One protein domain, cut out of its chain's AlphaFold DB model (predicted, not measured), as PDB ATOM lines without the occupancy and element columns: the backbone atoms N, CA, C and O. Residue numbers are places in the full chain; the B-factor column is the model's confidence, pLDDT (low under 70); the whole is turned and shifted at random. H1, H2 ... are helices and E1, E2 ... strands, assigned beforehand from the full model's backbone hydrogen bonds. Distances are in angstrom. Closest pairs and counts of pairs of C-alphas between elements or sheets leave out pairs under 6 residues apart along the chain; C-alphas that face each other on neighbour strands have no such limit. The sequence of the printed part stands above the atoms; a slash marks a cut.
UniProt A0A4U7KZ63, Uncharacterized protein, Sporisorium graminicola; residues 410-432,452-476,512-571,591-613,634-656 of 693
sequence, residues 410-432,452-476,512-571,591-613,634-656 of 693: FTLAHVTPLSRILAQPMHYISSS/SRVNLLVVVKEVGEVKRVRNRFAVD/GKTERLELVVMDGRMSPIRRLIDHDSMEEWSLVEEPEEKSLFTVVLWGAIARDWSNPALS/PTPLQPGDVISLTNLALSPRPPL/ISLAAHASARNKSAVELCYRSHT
ATOM      1  N   PHE A 410     -30.583  17.622  32.114       55.12
ATOM      2  CA  PHE A 410     -31.855  18.296  31.873       55.12
ATOM      3  C   PHE A 410     -32.492  17.848  30.547       55.12
ATOM      4  O   PHE A 410     -32.143  18.267  29.443       55.12
ATOM      5  N   THR A 411     -33.522  17.013  30.645       57.72
ATOM      6  CA  THR A 411     -34.364  16.681  29.495       57.72
ATOM      7  C   THR A 411     -35.174  17.912  29.073       57.72
ATOM      8  O   THR A 411     -36.110  18.336  29.750       57.72
ATOM      9  N   LEU A 412     -34.865  18.477  27.898       64.56
ATOM     10  CA  LEU A 412     -35.553  19.658  27.339       64.56
ATOM     11  C   LEU A 412     -37.085  19.505  27.216       64.56
ATOM     12  O   LEU A 412     -37.791  20.506  27.098       64.56
ATOM     13  N   ALA A 413     -37.605  18.274  27.260       65.44
ATOM     14  CA  ALA A 413     -39.035  17.962  27.310       65.44
ATOM     15  C   ALA A 413     -39.724  18.364  28.633       65.44
ATOM     16  O   ALA A 413     -40.947  18.488  28.667       65.44
ATOM     17  N   HIS A 414     -38.969  18.574  29.716       75.06
ATOM     18  CA  HIS A 414     -39.483  18.986  31.029       75.06
ATOM     19  C   HIS A 414     -39.262  20.479  31.333       75.06
ATOM     20  O   HIS A 414     -39.662  20.953  32.400       75.06
ATOM     21  N   VAL A 415     -38.672  21.232  30.396       82.06
ATOM     22  CA  VAL A 415     -38.472  22.684  30.501       82.06
ATOM     23  C   VAL A 415     -39.726  23.426  30.029       82.06
ATOM     24  O   VAL A 415     -40.140  23.333  28.871       82.06
ATOM     25  N   THR A 416     -40.322  24.206  30.928       83.81
ATOM     26  CA  THR A 416     -41.476  25.067  30.651       83.81
ATOM     27  C   THR A 416     -40.994  26.403  30.068       83.81
ATOM     28  O   THR A 416     -40.186  27.072  30.709       83.81
ATOM     29  N   PRO A 417     -41.461  26.835  28.879       84.31
ATOM     30  CA  PRO A 417     -41.088  28.140  28.323       84.31
ATOM     31  C   PRO A 417     -41.672  29.286  29.158       84.31
ATOM     32  O   PRO A 417     -42.854  29.229  29.514       84.31
ATOM     33  N   LEU A 418     -40.909  30.358  29.393       84.31
ATOM     34  CA  LEU A 418     -41.421  31.547  30.096       84.31
ATOM     35  C   LEU A 418     -42.567  32.188  29.316       84.31
ATOM     36  O   LEU A 418     -43.602  32.517  29.890       84.31
ATOM     37  N   SER A 419     -42.433  32.247  27.993       83.00
ATOM     38  CA  SER A 419     -43.506  32.614  27.057       83.00
ATOM     39  C   SER A 419     -44.837  31.879  27.315       83.00
ATOM     40  O   SER A 419     -45.902  32.491  27.234       83.00
ATOM     41  N   ARG A 420     -44.807  30.593  27.697       84.69
ATOM     42  CA  ARG A 420     -46.018  29.809  28.013       84.69
ATOM     43  C   ARG A 420     -46.583  30.136  29.400       84.69
ATOM     44  O   ARG A 420     -47.799  30.143  29.564       84.69
ATOM     45  N   ILE A 421     -45.723  30.425  30.377       86.12
ATOM     46  CA  ILE A 421     -46.125  30.839  31.733       86.12
ATOM     47  C   ILE A 421     -46.763  32.233  31.702       86.12
ATOM     48  O   ILE A 421     -47.830  32.434  32.277       86.12
ATOM     49  N   LEU A 422     -46.152  33.177  30.979       84.75
ATOM     50  CA  LEU A 422     -46.632  34.554  30.834       84.75
ATOM     51  C   LEU A 422     -47.954  34.647  30.053       84.75
ATOM     52  O   LEU A 422     -48.780  35.502  30.365       84.75
ATOM     53  N   ALA A 423     -48.183  33.761  29.077       85.00
ATOM     54  CA  ALA A 423     -49.443  33.694  28.333       85.00
ATOM     55  C   ALA A 423     -50.602  33.062  29.131       85.00
ATOM     56  O   ALA A 423     -51.766  33.354  28.862       85.00
ATOM     57  N   GLN A 424     -50.306  32.175  30.088       84.69
ATOM     58  CA  GLN A 424     -51.304  31.371  30.809       84.69
ATOM     59  C   GLN A 424     -51.040  31.317  32.332       84.69
ATOM     60  O   GLN A 424     -51.035  30.231  32.913       84.69
ATOM     61  N   PRO A 425     -50.859  32.459  33.029       84.69
ATOM     62  CA  PRO A 425     -50.359  32.493  34.409       84.69
ATOM     63  C   PRO A 425     -51.222  31.694  35.397       84.69
ATOM     64  O   PRO A 425     -50.692  31.022  36.279       84.69
ATOM     65  N   MET A 426     -52.545  31.686  35.210       84.88
ATOM     66  CA  MET A 426     -53.489  30.951  36.064       84.88
ATOM     67  C   MET A 426     -53.407  29.421  35.934       84.88
ATOM     68  O   MET A 426     -53.887  28.728  36.821       84.88
ATOM     69  N   HIS A 427     -52.781  28.886  34.880       83.56
ATOM     70  CA  HIS A 427     -52.500  27.447  34.766       83.56
ATOM     71  C   HIS A 427     -51.236  27.030  35.539       83.56
ATOM     72  O   HIS A 427     -51.006  25.839  35.741       83.56
ATOM     73  N   TYR A 428     -50.414  28.001  35.957       83.12
ATOM     74  CA  TYR A 428     -49.127  27.767  36.615       83.12
ATOM     75  C   TYR A 428     -49.030  28.346  38.031       83.12
ATOM     76  O   TYR A 428     -48.183  27.900  38.802       83.12
ATOM     77  N   ILE A 429     -49.908  29.269  38.432       82.50
ATOM     78  CA  ILE A 429     -50.202  29.483  39.853       82.50
ATOM     79  C   ILE A 429     -50.961  28.244  40.335       82.50
ATOM     80  O   ILE A 429     -52.084  27.998  39.900       82.50
ATOM     81  N   SER A 430     -50.377  27.475  41.257       65.88
ATOM     82  CA  SER A 430     -51.122  26.418  41.948       65.88
ATOM     83  C   SER A 430     -52.313  27.065  42.646       65.88
ATOM     84  O   SER A 430     -52.118  27.975  43.453       65.88
ATOM     85  N   SER A 431     -53.537  26.606  42.376       53.47
ATOM     86  CA  SER A 431     -54.748  27.109  43.033       53.47
ATOM     87  C   SER A 431     -54.842  26.591  44.473       53.47
ATOM     88  O   SER A 431     -55.770  25.875  44.844       53.47
ATOM     89  N   SER A 432     -53.859  26.947  45.303       48.56
ATOM     90  CA  SER A 432     -53.804  26.672  46.734       48.56
ATOM     91  C   SER A 432     -54.742  27.613  47.493       48.56
ATOM     92  O   SER A 432     -54.328  28.333  48.400       48.56
ATOM     93  N   SER A 452     -47.799  23.002  40.694       67.06
ATOM     94  CA  SER A 452     -47.466  23.468  39.343       67.06
ATOM     95  C   SER A 452     -45.997  23.884  39.241       67.06
ATOM     96  O   SER A 452     -45.649  25.009  38.885       67.06
ATOM     97  N   ARG A 453     -45.133  22.937  39.606       83.88
ATOM     98  CA  ARG A 453     -43.682  23.013  39.572       83.88
ATOM     99  C   ARG A 453     -43.245  23.212  38.137       83.88
ATOM    100  O   ARG A 453     -43.419  22.321  37.307       83.88
ATOM    101  N   VAL A 454     -42.665  24.371  37.858       89.94
ATOM    102  CA  VAL A 454     -42.026  24.627  36.570       89.94
ATOM    103  C   VAL A 454     -40.532  24.375  36.692       89.94
ATOM    104  O   VAL A 454     -39.912  24.708  37.704       89.94
ATOM    105  N   ASN A 455     -39.961  23.793  35.642       91.50
ATOM    106  CA  ASN A 455     -38.524  23.818  35.413       91.50
ATOM    107  C   ASN A 455     -38.269  24.815  34.283       91.50
ATOM    108  O   ASN A 455     -39.014  24.806  33.301       91.50
ATOM    109  N   LEU A 456     -37.262  25.669  34.411       90.31
ATOM    110  CA  LEU A 456     -36.946  26.732  33.461       90.31
ATOM    111  C   LEU A 456     -35.499  26.581  32.974       90.31
ATOM    112  O   LEU A 456     -34.643  26.115  33.719       90.31
ATOM    113  N   LEU A 457     -35.233  27.019  31.745       89.25
ATOM    114  CA  LEU A 457     -33.884  27.240  31.223       89.25
ATOM    115  C   LEU A 457     -33.830  28.701  30.778       89.25
ATOM    116  O   LEU A 457     -34.559  29.091  29.860       89.25
ATOM    117  N   VAL A 458     -33.057  29.515  31.490       90.06
ATOM    118  CA  VAL A 458     -33.143  30.981  31.422       90.06
ATOM    119  C   VAL A 458     -31.770  31.628  31.403       90.06
ATOM    120  O   VAL A 458     -30.823  31.086  31.968       90.06
ATOM    121  N   VAL A 459     -31.686  32.806  30.785       89.75
ATOM    122  CA  VAL A 459     -30.512  33.686  30.875       89.75
ATOM    123  C   VAL A 459     -30.727  34.666  32.023       89.75
ATOM    124  O   VAL A 459     -31.798  35.267  32.128       89.75
ATOM    125  N   VAL A 460     -29.727  34.850  32.876       91.69
ATOM    126  CA  VAL A 460     -29.712  35.883  33.915       91.69
ATOM    127  C   VAL A 460     -29.418  37.239  33.262       91.69
ATOM    128  O   VAL A 460     -28.340  37.426  32.704       91.69
ATOM    129  N   LYS A 461     -30.353  38.199  33.325       91.44
ATOM    130  CA  LYS A 461     -30.102  39.604  32.933       91.44
ATOM    131  C   LYS A 461     -29.517  40.397  34.100       91.44
ATOM    132  O   LYS A 461     -28.619  41.205  33.900       91.44
ATOM    133  N   GLU A 462     -30.031  40.172  35.305       92.62
ATOM    134  CA  GLU A 462     -29.677  40.941  36.499       92.62
ATOM    135  C   GLU A 462     -29.645  40.030  37.728       92.62
ATOM    136  O   GLU A 462     -30.547  39.209  37.928       92.62
ATOM    137  N   VAL A 463     -28.619  40.206  38.561       94.69
ATOM    138  CA  VAL A 463     -28.489  39.582  39.881       94.69
ATOM    139  C   VAL A 463     -28.637  40.694  40.913       94.69
ATOM    140  O   VAL A 463     -27.767  41.553  41.028       94.69
ATOM    141  N   GLY A 464     -29.762  40.710  41.625       93.75
ATOM    142  CA  GLY A 464     -30.026  41.690  42.673       93.75
ATOM    143  C   GLY A 464     -29.223  41.418  43.948       93.75
ATOM    144  O   GLY A 464     -28.612  40.369  44.118       93.75
ATOM    145  N   GLU A 465     -29.255  42.357  44.891       93.12
ATOM    146  CA  GLU A 465     -28.545  42.219  46.169       93.12
ATOM    147  C   GLU A 465     -29.147  41.102  47.047       93.12
ATOM    148  O   GLU A 465     -30.371  40.937  47.115       93.12
ATOM    149  N   VAL A 466     -28.300  40.400  47.812       93.75
ATOM    150  CA  VAL A 466     -28.738  39.440  48.842       93.75
ATOM    151  C   VAL A 466     -29.372  40.189  50.015       93.75
ATOM    152  O   VAL A 466     -28.714  40.967  50.705       93.75
ATOM    153  N   LYS A 467     -30.653  39.932  50.291       93.19
ATOM    154  CA  LYS A 467     -31.410  40.613  51.354       93.19
ATOM    155  C   LYS A 467     -31.783  39.628  52.457       93.19
ATOM    156  O   LYS A 467     -32.474  38.643  52.219       93.19
ATOM    157  N   ARG A 468     -31.347  39.905  53.693       91.00
ATOM    158  CA  ARG A 468     -31.703  39.124  54.893       91.00
ATOM    159  C   ARG A 468     -33.102  39.511  55.380       91.00
ATOM    160  O   ARG A 468     -33.278  40.504  56.084       91.00
ATOM    161  N   VAL A 469     -34.108  38.729  54.997       88.56
ATOM    162  CA  VAL A 469     -35.529  38.985  55.273       88.56
ATOM    163  C   VAL A 469     -35.994  38.144  56.466       88.56
ATOM    164  O   VAL A 469     -35.778  36.936  56.505       88.56
ATOM    165  N   ARG A 470     -36.676  38.757  57.448       84.31
ATOM    166  CA  ARG A 470     -37.325  38.008  58.547       84.31
ATOM    167  C   ARG A 470     -38.342  37.011  57.983       84.31
ATOM    168  O   ARG A 470     -39.208  37.401  57.198       84.31
ATOM    169  N   ASN A 471     -38.263  35.755  58.421       65.81
ATOM    170  CA  ASN A 471     -38.959  34.602  57.839       65.81
ATOM    171  C   ASN A 471     -40.474  34.573  58.181       65.81
ATOM    172  O   ASN A 471     -40.958  33.664  58.852       65.81
ATOM    173  N   ARG A 472     -41.242  35.601  57.768       62.88
ATOM    174  CA  ARG A 472     -42.696  35.735  58.042       62.88
ATOM    175  C   ARG A 472     -43.532  34.594  57.456       62.88
ATOM    176  O   ARG A 472     -44.582  34.262  57.994       62.88
ATOM    177  N   PHE A 473     -43.065  34.015  56.357       52.84
ATOM    178  CA  PHE A 473     -43.498  32.715  55.868       52.84
ATOM    179  C   PHE A 473     -42.346  31.762  56.137       52.84
ATOM    180  O   PHE A 473     -41.219  32.103  55.803       52.84
ATOM    181  N   ALA A 474     -42.600  30.592  56.717       51.91
ATOM    182  CA  ALA A 474     -41.563  29.595  56.955       51.91
ATOM    183  C   ALA A 474     -41.074  28.988  55.626       51.91
ATOM    184  O   ALA A 474     -41.563  27.938  55.207       51.91
ATOM    185  N   VAL A 475     -40.144  29.653  54.933       54.19
ATOM    186  CA  VAL A 475     -39.582  29.127  53.678       54.19
ATOM    187  C   VAL A 475     -38.676  27.933  53.970       54.19
ATOM    188  O   VAL A 475     -38.822  26.899  53.330       54.19
ATOM    189  N   ASP A 476     -37.844  28.040  55.008       46.97
ATOM    190  CA  ASP A 476     -36.814  27.042  55.331       46.97
ATOM    191  C   ASP A 476     -37.049  26.307  56.666       46.97
ATOM    192  O   ASP A 476     -36.371  25.324  56.952       46.97
ATOM    193  N   GLY A 512     -33.583  34.469  62.943       81.00
ATOM    194  CA  GLY A 512     -34.835  34.147  62.240       81.00
ATOM    195  C   GLY A 512     -34.979  34.855  60.881       81.00
ATOM    196  O   GLY A 512     -36.093  35.086  60.393       81.00
ATOM    197  N   LYS A 513     -33.851  35.245  60.273       86.62
ATOM    198  CA  LYS A 513     -33.766  35.859  58.940       86.62
ATOM    199  C   LYS A 513     -33.320  34.800  57.932       86.62
ATOM    200  O   LYS A 513     -32.304  34.150  58.159       86.62
ATOM    201  N   THR A 514     -34.042  34.663  56.824       88.44
ATOM    202  CA  THR A 514     -33.589  33.893  55.655       88.44
ATOM    203  C   THR A 514     -32.958  34.839  54.633       88.44
ATOM    204  O   THR A 514     -33.273  36.033  54.595       88.44
ATOM    205  N   GLU A 515     -32.035  34.328  53.828       91.81
ATOM    206  CA  GLU A 515     -31.407  35.078  52.742       91.81
ATOM    207  C   GLU A 515     -32.260  34.965  51.476       91.81
ATOM    208  O   GLU A 515     -32.815  33.912  51.170       91.81
ATOM    209  N   ARG A 516     -32.418  36.088  50.774       93.62
ATOM    210  CA  ARG A 516     -33.241  36.225  49.571       93.62
ATOM    211  C   ARG A 516     -32.409  36.866  48.474       93.62
ATOM    212  O   ARG A 516     -31.939  37.986  48.661       93.62
ATOM    213  N   LEU A 517     -32.303  36.198  47.333       95.00
ATOM    214  CA  LEU A 517     -31.717  36.746  46.111       95.00
ATOM    215  C   LEU A 517     -32.837  36.935  45.082       95.00
ATOM    216  O   LEU A 517     -33.621  36.012  44.866       95.00
ATOM    217  N   GLU A 518     -32.938  38.106  44.455       95.19
ATOM    218  CA  GLU A 518     -33.804  38.291  43.282       95.19
ATOM    219  C   GLU A 518     -32.964  38.247  42.008       95.19
ATOM    220  O   GLU A 518     -31.954  38.936  41.903       95.19
ATOM    221  N   LEU A 519     -33.405  37.451  41.039       95.19
ATOM    222  CA  LEU A 519     -32.846  37.373  39.698       95.19
ATOM    223  C   LEU A 519     -33.882  37.907  38.711       95.19
ATOM    224  O   LEU A 519     -35.036  37.459  38.719       95.19
ATOM    225  N   VAL A 520     -33.468  38.810  37.824       93.56
ATOM    226  CA  VAL A 520     -34.240  39.130  36.618       93.56
ATOM    227  C   VAL A 520     -33.706  38.252  35.498       93.56
ATOM    228  O   VAL A 520     -32.525  38.318  35.153       93.56
ATOM    229  N   VAL A 521     -34.569  37.406  34.944       91.94
ATOM    230  CA  VAL A 521     -34.198  36.393  33.951       91.94
ATOM    231  C   VAL A 521     -35.021  36.526  32.669       91.94
ATOM    232  O   VAL A 521     -36.101  37.121  32.664       91.94
ATOM    233  N   MET A 522     -34.500  35.960  31.583       87.69
ATOM    234  CA  MET A 522     -35.073  35.984  30.234       87.69
ATOM    235  C   MET A 522     -35.248  34.555  29.703       87.69
ATOM    236  O   MET A 522     -34.539  33.639  30.127       87.69
ATOM    237  N   ASP A 523     -36.193  34.338  28.781       81.19
ATOM    238  CA  ASP A 523     -36.381  33.021  28.149       81.19
ATOM    239  C   ASP A 523     -35.100  32.684  27.367       81.19
ATOM    240  O   ASP A 523     -34.670  33.476  26.531       81.19
ATOM    241  N   GLY A 524     -34.489  31.514  27.607       63.44
ATOM    242  CA  GLY A 524     -33.307  31.069  26.847       63.44
ATOM    243  C   GLY A 524     -33.564  30.979  25.335       63.44
ATOM    244  O   GLY A 524     -32.639  30.896  24.530       63.44
ATOM    245  N   ARG A 525     -34.837  31.036  24.932       60.34
ATOM    246  CA  ARG A 525     -35.281  31.328  23.574       60.34
ATOM    247  C   ARG A 525     -35.222  32.837  23.330       60.34
ATOM    248  O   ARG A 525     -36.254  33.506  23.347       60.34
ATOM    249  N   MET A 526     -34.025  33.334  23.023       48.84
ATOM    250  CA  MET A 526     -33.844  34.621  22.347       48.84
ATOM    251  C   MET A 526     -34.683  34.621  21.063       48.84
ATOM    252  O   MET A 526     -34.294  34.039  20.052       48.84
ATOM    253  N   SER A 527     -35.876  35.213  21.108       42.06
ATOM    254  CA  SER A 527     -36.683  35.449  19.916       42.06
ATOM    255  C   SER A 527     -36.155  36.715  19.244       42.06
ATOM    256  O   SER A 527     -36.311  37.784  19.840       42.06
ATOM    257  N   PRO A 528     -35.548  36.638  18.046       46.28
ATOM    258  CA  PRO A 528     -35.001  37.814  17.387       46.28
ATOM    259  C   PRO A 528     -36.147  38.714  16.926       46.28
ATOM    260  O   PRO A 528     -36.807  38.453  15.913       46.28
ATOM    261  N   ILE A 529     -36.425  39.759  17.700       46.41
ATOM    262  CA  ILE A 529     -37.411  40.763  17.322       46.41
ATOM    263  C   ILE A 529     -36.721  41.699  16.351       46.41
ATOM    264  O   ILE A 529     -35.813  42.442  16.703       46.41
ATOM    265  N   ARG A 530     -37.168  41.616  15.101       51.84
ATOM    266  CA  ARG A 530     -36.663  42.403  13.985       51.84
ATOM    267  C   ARG A 530     -37.095  43.855  14.146       51.84
ATOM    268  O   ARG A 530     -38.097  44.270  13.564       51.84
ATOM    269  N   ARG A 531     -36.364  44.612  14.964       52.41
ATOM    270  CA  ARG A 531     -36.461  46.068  14.968       52.41
ATOM    271  C   ARG A 531     -35.757  46.564  13.717       52.41
ATOM    272  O   ARG A 531     -34.581  46.291  13.500       52.41
ATOM    273  N   LEU A 532     -36.543  47.216  12.873       51.28
ATOM    274  CA  LEU A 532     -36.069  47.923  11.702       51.28
ATOM    275  C   LEU A 532     -35.627  49.297  12.211       51.28
ATOM    276  O   LEU A 532     -36.482  50.141  12.481       51.28
ATOM    277  N   ILE A 533     -34.330  49.474  12.475       64.56
ATOM    278  CA  ILE A 533     -33.822  50.785  12.880       64.56
ATOM    279  C   ILE A 533     -33.645  51.617  11.616       64.56
ATOM    280  O   ILE A 533     -32.910  51.235  10.706       64.56
ATOM    281  N   ASP A 534     -34.360  52.737  11.573       58.16
ATOM    282  CA  ASP A 534     -34.186  53.758  10.551       58.16
ATOM    283  C   ASP A 534     -32.919  54.554  10.891       58.16
ATOM    284  O   ASP A 534     -32.796  55.123  11.981       58.16
ATOM    285  N   HIS A 535     -31.934  54.522   9.998       70.44
ATOM    286  CA  HIS A 535     -30.709  55.298  10.134       70.44
ATOM    287  C   HIS A 535     -30.806  56.490   9.181       70.44
ATOM    288  O   HIS A 535     -30.466  56.352   8.011       70.44
ATOM    289  N   ASP A 536     -31.182  57.667   9.704       70.00
ATOM    290  CA  ASP A 536     -31.440  58.948   8.993       70.00
ATOM    291  C   ASP A 536     -30.358  59.430   7.981       70.00
ATOM    292  O   ASP A 536     -30.495  60.490   7.372       70.00
ATOM    293  N   SER A 537     -29.251  58.703   7.814       62.00
ATOM    294  CA  SER A 537     -28.115  59.035   6.942       62.00
ATOM    295  C   SER A 537     -27.696  57.938   5.946       62.00
ATOM    296  O   SER A 537     -26.836  58.211   5.110       62.00
ATOM    297  N   MET A 538     -28.273  56.730   5.999       54.28
ATOM    298  CA  MET A 538     -27.967  55.610   5.093       54.28
ATOM    299  C   MET A 538     -29.215  54.744   4.872       54.28
ATOM    300  O   MET A 538     -29.837  54.323   5.839       54.28
ATOM    301  N   GLU A 539     -29.517  54.357   3.628       65.31
ATOM    302  CA  GLU A 539     -30.627  53.432   3.289       65.31
ATOM    303  C   GLU A 539     -30.391  51.965   3.751       65.31
ATOM    304  O   GLU A 539     -31.038  51.027   3.278       65.31
ATOM    305  N   GLU A 540     -29.445  51.740   4.667       55.97
ATOM    306  CA  GLU A 540     -29.112  50.435   5.235       55.97
ATOM    307  C   GLU A 540     -29.918  50.183   6.516       55.97
ATOM    308  O   GLU A 540     -29.510  50.522   7.628       55.97
ATOM    309  N   TRP A 541     -31.081  49.552   6.346       55.22
ATOM    310  CA  TRP A 541     -31.926  49.075   7.441       55.22
ATOM    311  C   TRP A 541     -31.180  48.065   8.325       55.22
ATOM    312  O   TRP A 541     -31.115  46.872   8.004       55.22
ATOM    313  N   SER A 542     -30.643  48.513   9.462       55.78
ATOM    314  CA  SER A 542     -29.919  47.622  10.367       55.78
ATOM    315  C   SER A 542     -30.893  46.716  11.130       55.78
ATOM    316  O   SER A 542     -31.882  47.151  11.730       55.78
ATOM    317  N   LEU A 543     -30.632  45.407  11.073       53.19
ATOM    318  CA  LEU A 543     -31.448  44.392  11.735       53.19
ATOM    319  C   LEU A 543     -30.951  44.178  13.167       53.19
ATOM    320  O   LEU A 543     -30.218  43.225  13.440       53.19
ATOM    321  N   VAL A 544     -31.342  45.055  14.089       53.72
ATOM    322  CA  VAL A 544     -30.920  44.927  15.488       53.72
ATOM    323  C   VAL A 544     -31.837  43.945  16.221       53.72
ATOM    324  O   VAL A 544     -33.005  44.228  16.486       53.72
ATOM    325  N   GLU A 545     -31.294  42.772  16.555       54.44
ATOM    326  CA  GLU A 545     -31.976  41.725  17.328       54.44
ATOM    327  C   GLU A 545     -32.011  42.065  18.834       54.44
ATOM    328  O   GLU A 545     -31.476  41.339  19.671       54.44
ATOM    329  N   GLU A 546     -32.649  43.184  19.198       54.38
ATOM    330  CA  GLU A 546     -32.862  43.536  20.606       54.38
ATOM    331  C   GLU A 546     -33.812  42.529  21.289       54.38
ATOM    332  O   GLU A 546     -34.948  42.334  20.833       54.38
ATOM    333  N   PRO A 547     -33.414  41.907  22.413       54.28
ATOM    334  CA  PRO A 547     -34.293  41.013  23.149       54.28
ATOM    335  C   PRO A 547     -35.305  41.829  23.957       54.28
ATOM    336  O   PRO A 547     -34.946  42.529  24.904       54.28
ATOM    337  N   GLU A 548     -36.594  41.752  23.607       54.16
ATOM    338  CA  GLU A 548     -37.583  42.601  24.273       54.16
ATOM    339  C   GLU A 548     -37.698  42.337  25.773       54.16
ATOM    340  O   GLU A 548     -37.944  41.220  26.240       54.16
ATOM    341  N   GLU A 549     -37.715  43.441  26.514       55.47
ATOM    342  CA  GLU A 549     -37.986  43.495  27.950       55.47
ATOM    343  C   GLU A 549     -39.375  42.947  28.333       55.47
ATOM    344  O   GLU A 549     -39.638  42.636  29.493       55.47
ATOM    345  N   LYS A 550     -40.259  42.732  27.348       56.22
ATOM    346  CA  LYS A 550     -41.528  42.006  27.517       56.22
ATOM    347  C   LYS A 550     -41.339  40.538  27.940       56.22
ATOM    348  O   LYS A 550     -42.309  39.923  28.379       56.22
ATOM    349  N   SER A 551     -40.126  39.989  27.813       63.44
ATOM    350  CA  SER A 551     -39.755  38.625  28.225       63.44
ATOM    351  C   SER A 551     -39.175  38.517  29.646       63.44
ATOM    352  O   SER A 551     -38.900  37.405  30.096       63.44
ATOM    353  N   LEU A 552     -39.002  39.640  30.359       82.81
ATOM    354  CA  LEU A 552     -38.412  39.660  31.702       82.81
ATOM    355  C   LEU A 552     -39.309  38.978  32.738       82.81
ATOM    356  O   LEU A 552     -40.518  39.215  32.814       82.81
ATOM    357  N   PHE A 553     -38.685  38.165  33.585       90.25
ATOM    358  CA  PHE A 553     -39.344  37.370  34.611       90.25
ATOM    359  C   PHE A 553     -38.519  37.372  35.907       90.25
ATOM    360  O   PHE A 553     -37.292  37.370  35.850       90.25
ATOM    361  N   THR A 554     -39.159  37.372  37.085       93.75
ATOM    362  CA  THR A 554     -38.426  37.279  38.364       93.75
ATOM    363  C   THR A 554     -38.335  35.834  38.847       93.75
ATOM    364  O   THR A 554     -39.359  35.181  39.066       93.75
ATOM    365  N   VAL A 555     -37.119  35.382  39.142       94.94
ATOM    366  CA  VAL A 555     -36.873  34.224  40.014       94.94
ATOM    367  C   VAL A 555     -36.351  34.735  41.355       94.94
ATOM    368  O   VAL A 555     -35.489  35.605  41.397       94.94
ATOM    369  N   VAL A 556     -36.871  34.214  42.461       95.06
ATOM    370  CA  VAL A 556     -36.413  34.526  43.819       95.06
ATOM    371  C   VAL A 556     -35.814  33.262  44.426       95.06
ATOM    372  O   VAL A 556     -36.514  32.259  44.577       95.06
ATOM    373  N   LEU A 557     -34.525  33.295  44.755       95.31
ATOM    374  CA  LEU A 557     -33.873  32.234  45.524       95.31
ATOM    375  C   LEU A 557     -34.022  32.537  47.019       95.31
ATOM    376  O   LEU A 557     -33.983  33.703  47.421       95.31
ATOM    377  N   TRP A 558     -34.151  31.491  47.835       94.06
ATOM    378  CA  TRP A 558     -34.299  31.588  49.288       94.06
ATOM    379  C   TRP A 558     -33.356  30.639  50.041       94.06
ATOM    380  O   TRP A 558     -33.031  29.554  49.545       94.06
ATOM    381  N   GLY A 559     -32.983  31.024  51.262       91.69
ATOM    382  CA  GLY A 559     -32.225  30.189  52.195       91.69
ATOM    383  C   GLY A 559     -30.837  29.835  51.664       91.69
ATOM    384  O   GLY A 559     -30.176  30.674  51.054       91.69
ATOM    385  N   ALA A 560     -30.419  28.580  51.857       89.44
ATOM    386  CA  ALA A 560     -29.141  28.064  51.357       89.44
ATOM    387  C   ALA A 560     -28.936  28.367  49.861       89.44
ATOM    388  O   ALA A 560     -27.937  28.976  49.501       89.44
ATOM    389  N   ILE A 561     -29.949  28.118  49.016       91.44
ATOM    390  CA  ILE A 561     -29.868  28.355  47.562       91.44
ATOM    391  C   ILE A 561     -29.562  29.829  47.236       91.44
ATOM    392  O   ILE A 561     -28.869  30.113  46.262       91.44
ATOM    393  N   ALA A 562     -30.046  30.784  48.040       93.12
ATOM    394  CA  ALA A 562     -29.714  32.195  47.845       93.12
ATOM    395  C   ALA A 562     -28.247  32.504  48.172       93.12
ATOM    396  O   ALA A 562     -27.657  33.354  47.510       93.12
ATOM    397  N   ARG A 563     -27.665  31.835  49.173       90.81
ATOM    398  CA  ARG A 563     -26.270  32.013  49.597       90.81
ATOM    399  C   ARG A 563     -25.292  31.317  48.667       90.81
ATOM    400  O   ARG A 563     -24.384  31.972  48.167       90.81
ATOM    401  N   ASP A 564     -25.531  30.034  48.413       89.88
ATOM    402  CA  ASP A 564     -24.771  29.168  47.511       89.88
ATOM    403  C   ASP A 564     -24.449  29.910  46.203       89.88
ATOM    404  O   ASP A 564     -23.303  30.011  45.774       89.88
ATOM    405  N   TRP A 565     -25.477  30.523  45.614       90.50
ATOM    406  CA  TRP A 565     -25.421  31.185  44.313       90.50
ATOM    407  C   TRP A 565     -25.124  32.693  44.363       90.50
ATOM    408  O   TRP A 565     -25.220  33.363  43.333       90.50
ATOM    409  N   SER A 566     -24.730  33.234  45.523       90.81
ATOM    410  CA  SER A 566     -24.328  34.644  45.675       90.81
ATOM    411  C   SER A 566     -22.973  34.868  46.349       90.81
ATOM    412  O   SER A 566     -22.340  35.882  46.060       90.81
ATOM    413  N   ASN A 567     -22.490  33.961  47.207       83.00
ATOM    414  CA  ASN A 567     -21.193  34.108  47.871       83.00
ATOM    415  C   ASN A 567     -20.440  32.762  47.985       83.00
ATOM    416  O   ASN A 567     -20.737  31.978  48.887       83.00
ATOM    417  N   PRO A 568     -19.420  32.509  47.137       63.00
ATOM    418  CA  PRO A 568     -18.670  31.251  47.142       63.00
ATOM    419  C   PRO A 568     -17.690  31.145  48.319       63.00
ATOM    420  O   PRO A 568     -17.281  30.044  48.686       63.00
ATOM    421  N   ALA A 569     -17.312  32.276  48.929       58.19
ATOM    422  CA  ALA A 569     -16.278  32.344  49.963       58.19
ATOM    423  C   ALA A 569     -16.709  31.739  51.315       58.19
ATOM    424  O   ALA A 569     -15.928  31.735  52.258       58.19
ATOM    425  N   LEU A 570     -17.950  31.247  51.415       56.12
ATOM    426  CA  LEU A 570     -18.505  30.593  52.603       56.12
ATOM    427  C   LEU A 570     -18.824  29.102  52.385       56.12
ATOM    428  O   LEU A 570     -19.263  28.443  53.325       56.12
ATOM    429  N   SER A 571     -18.650  28.571  51.165       53.22
ATOM    430  CA  SER A 571     -18.991  27.175  50.826       53.22
ATOM    431  C   SER A 571     -17.792  26.230  50.708       53.22
ATOM    432  O   SER A 571     -17.990  25.017  50.673       53.22
ATOM    433  N   PRO A 591     -21.136  25.627  44.177       71.81
ATOM    434  CA  PRO A 591     -21.895  26.705  43.565       71.81
ATOM    435  C   PRO A 591     -20.981  27.916  43.326       71.81
ATOM    436  O   PRO A 591     -20.211  28.325  44.191       71.81
ATOM    437  N   THR A 592     -21.025  28.468  42.114       81.56
ATOM    438  CA  THR A 592     -20.308  29.706  41.763       81.56
ATOM    439  C   THR A 592     -21.314  30.846  41.686       81.56
ATOM    440  O   THR A 592     -22.373  30.628  41.092       81.56
ATOM    441  N   PRO A 593     -21.006  32.052  42.194       89.94
ATOM    442  CA  PRO A 593     -21.962  33.151  42.240       89.94
ATOM    443  C   PRO A 593     -22.468  33.483  40.837       89.94
ATOM    444  O   PRO A 593     -21.695  33.448  39.875       89.94
ATOM    445  N   LEU A 594     -23.766  33.762  40.725       91.12
ATOM    446  CA  LEU A 594     -24.401  34.067  39.446       91.12
ATOM    447  C   LEU A 594     -23.956  35.430  38.914       91.12
ATOM    448  O   LEU A 594     -23.736  36.371  39.677       91.12
ATOM    449  N   GLN A 595     -23.875  35.536  37.591       90.75
ATOM    450  CA  GLN A 595     -23.521  36.753  36.868       90.75
ATOM    451  C   GLN A 595     -24.537  37.048  35.751       90.75
ATOM    452  O   GLN A 595     -25.143  36.122  35.204       90.75
ATOM    453  N   PRO A 596     -24.719  38.324  35.361       90.38
ATOM    454  CA  PRO A 596     -25.378  38.673  34.105       90.38
ATOM    455  C   PRO A 596     -24.741  37.935  32.918       90.38
ATOM    456  O   PRO A 596     -23.524  37.957  32.746       90.38
ATOM    457  N   GLY A 597     -25.567  37.279  32.102       85.19
ATOM    458  CA  GLY A 597     -25.139  36.428  30.988       85.19
ATOM    459  C   GLY A 597     -25.029  34.931  31.310       85.19
ATOM    460  O   GLY A 597     -24.931  34.131  30.376       85.19
ATOM    461  N   ASP A 598     -25.111  34.520  32.581       88.38
ATOM    462  CA  ASP A 598     -25.191  33.097  32.940       88.38
ATOM    463  C   ASP A 598     -26.497  32.468  32.419       88.38
ATOM    464  O   ASP A 598     -27.587  33.026  32.581       88.38
ATOM    465  N   VAL A 599     -26.406  31.269  31.841       87.75
ATOM    466  CA  VAL A 599     -27.560  30.418  31.520       87.75
ATOM    467  C   VAL A 599     -27.698  29.360  32.604       87.75
ATOM    468  O   VAL A 599     -26.778  28.570  32.830       87.75
ATOM    469  N   ILE A 600     -28.865  29.314  33.242       90.38
ATOM    470  CA  ILE A 600     -29.149  28.404  34.355       90.38
ATOM    471  C   ILE A 600     -30.354  27.506  34.072       90.38
ATOM    472  O   ILE A 600     -31.401  27.953  33.590       90.38
ATOM    473  N   SER A 601     -30.194  26.226  34.406       90.19
ATOM    474  CA  SER A 601     -31.277  25.262  34.583       90.19
ATOM    475  C   SER A 601     -31.819  25.430  36.003       90.19
ATOM    476  O   SER A 601     -31.073  25.482  36.982       90.19
ATOM    477  N   LEU A 602     -33.136  25.586  36.112       92.50
ATOM    478  CA  LEU A 602     -33.856  25.766  37.366       92.50
ATOM    479  C   LEU A 602     -34.941  24.703  37.451       92.50
ATOM    480  O   LEU A 602     -35.782  24.629  36.558       92.50
ATOM    481  N   THR A 603     -34.978  23.910  38.519       92.50
ATOM    482  CA  THR A 603     -35.965  22.828  38.669       92.50
ATOM    483  C   THR A 603     -36.872  23.026  39.879       92.50
ATOM    484  O   THR A 603     -36.530  23.730  40.829       92.50
ATOM    485  N   ASN A 604     -38.050  22.389  39.859       91.75
ATOM    486  CA  ASN A 604     -39.016  22.386  40.966       91.75
ATOM    487  C   ASN A 604     -39.346  23.790  41.524       91.75
ATOM    488  O   ASN A 604     -39.435  23.973  42.742       91.75
ATOM    489  N   LEU A 605     -39.514  24.798  40.663       92.19
ATOM    490  CA  LEU A 605     -39.853  26.149  41.109       92.19
ATOM    491  C   LEU A 605     -41.341  26.265  41.449       92.19
ATOM    492  O   LEU A 605     -42.195  25.835  40.673       92.19
ATOM    493  N   ALA A 606     -41.660  26.910  42.572       91.19
ATOM    494  CA  ALA A 606     -43.036  27.255  42.927       91.19
ATOM    495  C   ALA A 606     -43.375  28.668  42.432       91.19
ATOM    496  O   ALA A 606     -42.645  29.612  42.719       91.19
ATOM    497  N   LEU A 607     -44.482  28.836  41.709       91.00
ATOM    498  CA  LEU A 607     -44.913  30.137  41.189       91.00
ATOM    499  C   LEU A 607     -45.915  30.816  42.125       91.00
ATOM    500  O   LEU A 607     -46.853  30.179  42.603       91.00
ATOM    501  N   SER A 608     -45.753  32.124  42.339       88.75
ATOM    502  CA  SER A 608     -46.721  32.954  43.062       88.75
ATOM    503  C   SER A 608     -47.085  34.219  42.275       88.75
ATOM    504  O   SER A 608     -46.247  34.752  41.541       88.75
ATOM    505  N   PRO A 609     -48.296  34.774  42.472       85.75
ATOM    506  CA  PRO A 609     -48.603  36.125  42.023       85.75
ATOM    507  C   PRO A 609     -47.755  37.129  42.818       85.75
ATOM    508  O   PRO A 609     -47.892  37.256  44.037       85.75
ATOM    509  N   ARG A 610     -46.854  37.836  42.134       82.12
ATOM    510  CA  ARG A 610     -46.128  38.982  42.688       82.12
ATOM    511  C   ARG A 610     -47.102  40.172  42.690       82.12
ATOM    512  O   ARG A 610     -47.690  40.464  41.646       82.12
ATOM    513  N   PRO A 611     -47.299  40.886  43.816       73.94
ATOM    514  CA  PRO A 611     -47.983  42.175  43.780       73.94
ATOM    515  C   PRO A 611     -47.275  43.086  42.765       73.94
ATOM    516  O   PRO A 611     -46.041  43.078  42.744       73.94
ATOM    517  N   PRO A 612     -47.995  43.852  41.927       66.56
ATOM    518  CA  PRO A 612     -47.345  44.757  40.991       66.56
ATOM    519  C   PRO A 612     -46.439  45.714  41.768       66.56
ATOM    520  O   PRO A 612     -46.888  46.363  42.717       66.56
ATOM    521  N   LEU A 613     -45.166  45.776  41.372       60.62
ATOM    522  CA  LEU A 613     -44.233  46.785  41.855       60.62
ATOM    523  C   LEU A 613     -44.699  48.138  41.312       60.62
ATOM    524  O   LEU A 613     -44.349  48.525  40.200       60.62
ATOM    525  N   ILE A 634     -51.276  40.615  36.312       73.06
ATOM    526  CA  ILE A 634     -50.735  39.744  37.359       73.06
ATOM    527  C   ILE A 634     -49.261  39.497  37.043       73.06
ATOM    528  O   ILE A 634     -48.924  38.750  36.126       73.06
ATOM    529  N   SER A 635     -48.379  40.149  37.798       82.88
ATOM    530  CA  SER A 635     -46.959  39.824  37.789       82.88
ATOM    531  C   SER A 635     -46.776  38.456  38.452       82.88
ATOM    532  O   SER A 635     -47.460  38.125  39.420       82.88
ATOM    533  N   LEU A 636     -45.866  37.646  37.922       88.44
ATOM    534  CA  LEU A 636     -45.484  36.365  38.504       88.44
ATOM    535  C   LEU A 636     -44.044  36.435  38.998       88.44
ATOM    536  O   LEU A 636     -43.196  37.066  38.371       88.44
ATOM    537  N   ALA A 637     -43.776  35.727  40.090       91.12
ATOM    538  CA  ALA A 637     -42.429  35.365  40.499       91.12
ATOM    539  C   ALA A 637     -42.353  33.847  40.693       91.12
ATOM    540  O   ALA A 637     -43.284  33.236  41.225       91.12
ATOM    541  N   ALA A 638     -41.244  33.245  40.274       92.69
ATOM    542  CA  ALA A 638     -40.885  31.891  40.673       92.69
ATOM    543  C   ALA A 638     -40.052  31.919  41.956       92.69
ATOM    544  O   ALA A 638     -39.266  32.839  42.162       92.69
ATOM    545  N   HIS A 639     -40.186  30.890  42.788       92.62
ATOM    546  CA  HIS A 639     -39.459  30.739  44.046       92.62
ATOM    547  C   HIS A 639     -38.687  29.423  44.062       92.62
ATOM    548  O   HIS A 639     -39.286  28.341  44.004       92.62
ATOM    549  N   ALA A 640     -37.364  29.527  44.182       93.69
ATOM    550  CA  ALA A 640     -36.474  28.411  44.470       93.69
ATOM    551  C   ALA A 640     -36.203  28.344  45.980       93.69
ATOM    552  O   ALA A 640     -35.843  29.346  46.595       93.69
ATOM    553  N   SER A 641     -36.370  27.169  46.585       91.88
ATOM    554  CA  SER A 641     -35.998  26.908  47.984       91.88
ATOM    555  C   SER A 641     -35.666  25.429  48.163       91.88
ATOM    556  O   SER A 641     -36.278  24.564  47.524       91.88
ATOM    557  N   ALA A 642     -34.758  25.126  49.093       88.00
ATOM    558  CA  ALA A 642     -34.458  23.759  49.505       88.00
ATOM    559  C   ALA A 642     -35.727  23.001  49.954       88.00
ATOM    560  O   ALA A 642     -35.899  21.827  49.619       88.00
ATOM    561  N   ARG A 643     -36.692  23.682  50.599       84.81
ATOM    562  CA  ARG A 643     -37.981  23.095  51.017       84.81
ATOM    563  C   ARG A 643     -38.846  22.635  49.838       84.81
ATOM    564  O   ARG A 643     -39.576  21.652  49.957       84.81
ATOM    565  N   ASN A 644     -38.734  23.292  48.683       84.38
ATOM    566  CA  ASN A 644     -39.402  22.862  47.452       84.38
ATOM    567  C   ASN A 644     -38.684  21.681  46.771       84.38
ATOM    568  O   ASN A 644     -39.277  21.047  45.894       84.38
ATOM    569  N   LYS A 645     -37.448  21.354  47.181       90.00
ATOM    570  CA  LYS A 645     -36.469  20.576  46.403       90.00
ATOM    571  C   LYS A 645     -36.142  21.236  45.058       90.00
ATOM    572  O   LYS A 645     -36.017  20.551  44.044       90.00
ATOM    573  N   SER A 646     -36.072  22.568  45.041       92.44
ATOM    574  CA  SER A 646     -35.566  23.306  43.883       92.44
ATOM    575  C   SER A 646     -34.061  23.099  43.757       92.44
ATOM    576  O   SER A 646     -33.361  23.181  44.762       92.44
ATOM    577  N   ALA A 647     -33.575  22.861  42.541       91.50
ATOM    578  CA  ALA A 647     -32.151  22.899  42.227       91.50
ATOM    579  C   ALA A 647     -31.873  24.003  41.198       91.50
ATOM    580  O   ALA A 647     -32.750  24.365  40.408       91.50
ATOM    581  N   VAL A 648     -30.651  24.523  41.246       91.38
ATOM    582  CA  VAL A 648     -30.089  25.502  40.316       91.38
ATOM    583  C   VAL A 648     -28.819  24.874  39.757       91.38
ATOM    584  O   VAL A 648     -28.004  24.366  40.525       91.38
ATOM    585  N   GLU A 649     -28.664  24.880  38.441       88.81
ATOM    586  CA  GLU A 649     -27.536  24.273  37.734       88.81
ATOM    587  C   GLU A 649     -27.009  25.279  36.702       88.81
ATOM    588  O   GLU A 649     -27.732  25.674  35.780       88.81
ATOM    589  N   LEU A 650     -25.751  25.704  36.842       86.56
ATOM    590  CA  LEU A 650     -25.091  26.542  35.841       86.56
ATOM    591  C   LEU A 650     -24.833  25.709  34.583       86.56
ATOM    592  O   LEU A 650     -24.163  24.683  34.650       86.56
ATOM    593  N   CYS A 651     -25.377  26.151  33.452       82.81
ATOM    594  CA  CYS A 651     -25.241  25.473  32.161       82.81
ATOM    595  C   CYS A 651     -24.243  26.184  31.234       82.81
ATOM    596  O   CYS A 651     -23.649  25.551  30.369       82.81
ATOM    597  N   TYR A 652     -24.096  27.506  31.367       80.62
ATOM    598  CA  TYR A 652     -23.156  28.328  30.599       80.62
ATOM    599  C   TYR A 652     -22.905  29.652  31.324       80.62
ATOM    600  O   TYR A 652     -23.821  30.198  31.932       80.62
ATOM    601  N   ARG A 653     -21.697  30.193  31.183       83.06
ATOM    602  CA  ARG A 653     -21.255  31.510  31.639       83.06
ATOM    603  C   ARG A 653     -20.533  32.223  30.500       83.06
ATOM    604  O   ARG A 653     -19.515  31.729  30.011       83.06
ATOM    605  N   SER A 654     -21.030  33.392  30.096       74.44
ATOM    606  CA  SER A 654     -20.401  34.216  29.050       74.44
ATOM    607  C   SER A 654     -19.032  34.757  29.469       74.44
ATOM    608  O   SER A 654     -18.110  34.804  28.657       74.44
ATOM    609  N   HIS A 655     -18.886  35.143  30.739       75.19
ATOM    610  CA  HIS A 655     -17.684  35.785  31.268       75.19
ATOM    611  C   HIS A 655     -16.952  34.858  32.243       75.19
ATOM    612  O   HIS A 655     -17.174  34.884  33.450       75.19
ATOM    613  N   THR A 656     -16.062  34.018  31.711       73.50
ATOM    614  CA  THR A 656     -15.169  33.179  32.523       73.50
ATOM    615  C   THR A 656     -14.087  34.045  33.170       73.50
ATOM    616  O   THR A 656     -13.029  34.261  32.577       73.50
TER     617      THR A 656
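What this domain is: This is residues 410 to 432, 452 to 476, 512 to 571, 591 to 613 and 634 to 656 of the 693 residues of an uncharacterized protein of Sporisorium graminicola (UniProt A0A4U7KZ63). A small closed barrel of five strands, E1, E3, E6, E8 and E7 in turn round the ring, forms the body, and the hairpin of E4 and E5 sticks out from it as a long arm. E2 and E9 widen the barrel's wall, pairing with E3 and E7, while two short helices, H1 and H2, sit outside the barrel. The printed part has 154 residues with two named helices and nine named strands, in the order H1 E1 E2 E3 E4 E5 E6 H2 E7 E8 E9; the barrel is mixed, E6 and E8 being its parallel pair, and the hairpin is antiparallel. The class is mostly strand, with 73 residues, under half, in named elements. The whole is compact, with a radius of gyration of the C-alphas of 17.3 A, yet elongated in outline, with spans of 62 by 39 by 34 A, the arm making the length.

How they stand to each other: H1, residues 418 to 423, is on the barrel, outside it, at a height over the sheet of 7.9 A and over none of the strands. Its closest C-alphas to E3, residues 513 to 523, are those of Leu 418 and Asp 523, 5.6 A apart. E1, residues 454 to 463, bends by 80 degrees at residue 460. On one side of it is E3, antiparallel, with N 461 and O 520 at 2.8 A; on the other side is E7, residues 599 to 610, also antiparallel, with N 456 and O 602 at 2.8 A. E2, residues 467 to 470, is antiparallel to E3, with N 467 and O 516 at 2.8 A. The pairing of E3 is staggered: its residues 513 to 516 pair with E2, 516 to 521 with E6, residues 553 to 558, and 519 to 523 with E1. E3 and E6 are antiparallel at 153 degrees, with N 519 and O 555 at 2.8 A. E4, residues 530 to 533, and E5, residues 542 to 545, form a hairpin, with N 533 and O 542 at 3.5 A; both are apart from E1, for instance. H2, residues 560 to 564, is on the barrel, outside it and over E6, at a height over the sheet of 5.4 A; the closest C-alphas of H2 and E3 are those of Ala 562 and Leu 517, 5.3 A apart. E7 bends by 92 degrees at residue 604. E8, residues 635 to 640, is parallel to E6, with N 556 and O 638 at 2.8 A, and antiparallel to E7, with N 610 and O 635 at 2.8 A. E9, residues 648 to 652, is antiparallel to E7, with N 599 and O 652 at 2.8 A. In H1 and H2 every O i to N i+4 pair is within hydrogen-bond range.

Where its parts are: H1 begins with C-alpha 418 at (-41.421, 31.547, 30.096). From first to last C-alpha, E1, 454 to 463, measures 20.4 A, and E3, 513 to 523, measures 31.0 A. E2, 467 to 470, E4, 530 to 533, and E5, 542 to 545, have four residues each; C-alpha 533 is at (-33.822, 50.785, 12.880). E6, 553 to 558, measures 16.6 A, and H2, 560 to 564, has five residues. E7, 599 to 610, measures 23.3 A, E8, 635 to 640, 16.9 A, and E9, 648 to 652, 12.3 A, ending with C-alpha 652 at (-23.156, 28.328, 30.599).

The domain as a whole: The two C-alphas farthest apart are those of Gly 512 and Glu 539, 62.2 A. Four stretches are not printed: 433 to 451, 477 to 511, 572 to 590 and 614 to 633, with C-alpha gaps of 10.3, 10.1, 7.8 and 10.6 A across the cuts. Of the links that are printed whole, none is long. The mean pLDDT of the printed part is 78.3; 46 residues are under 70, among them 524 to 534 and 537 to 551.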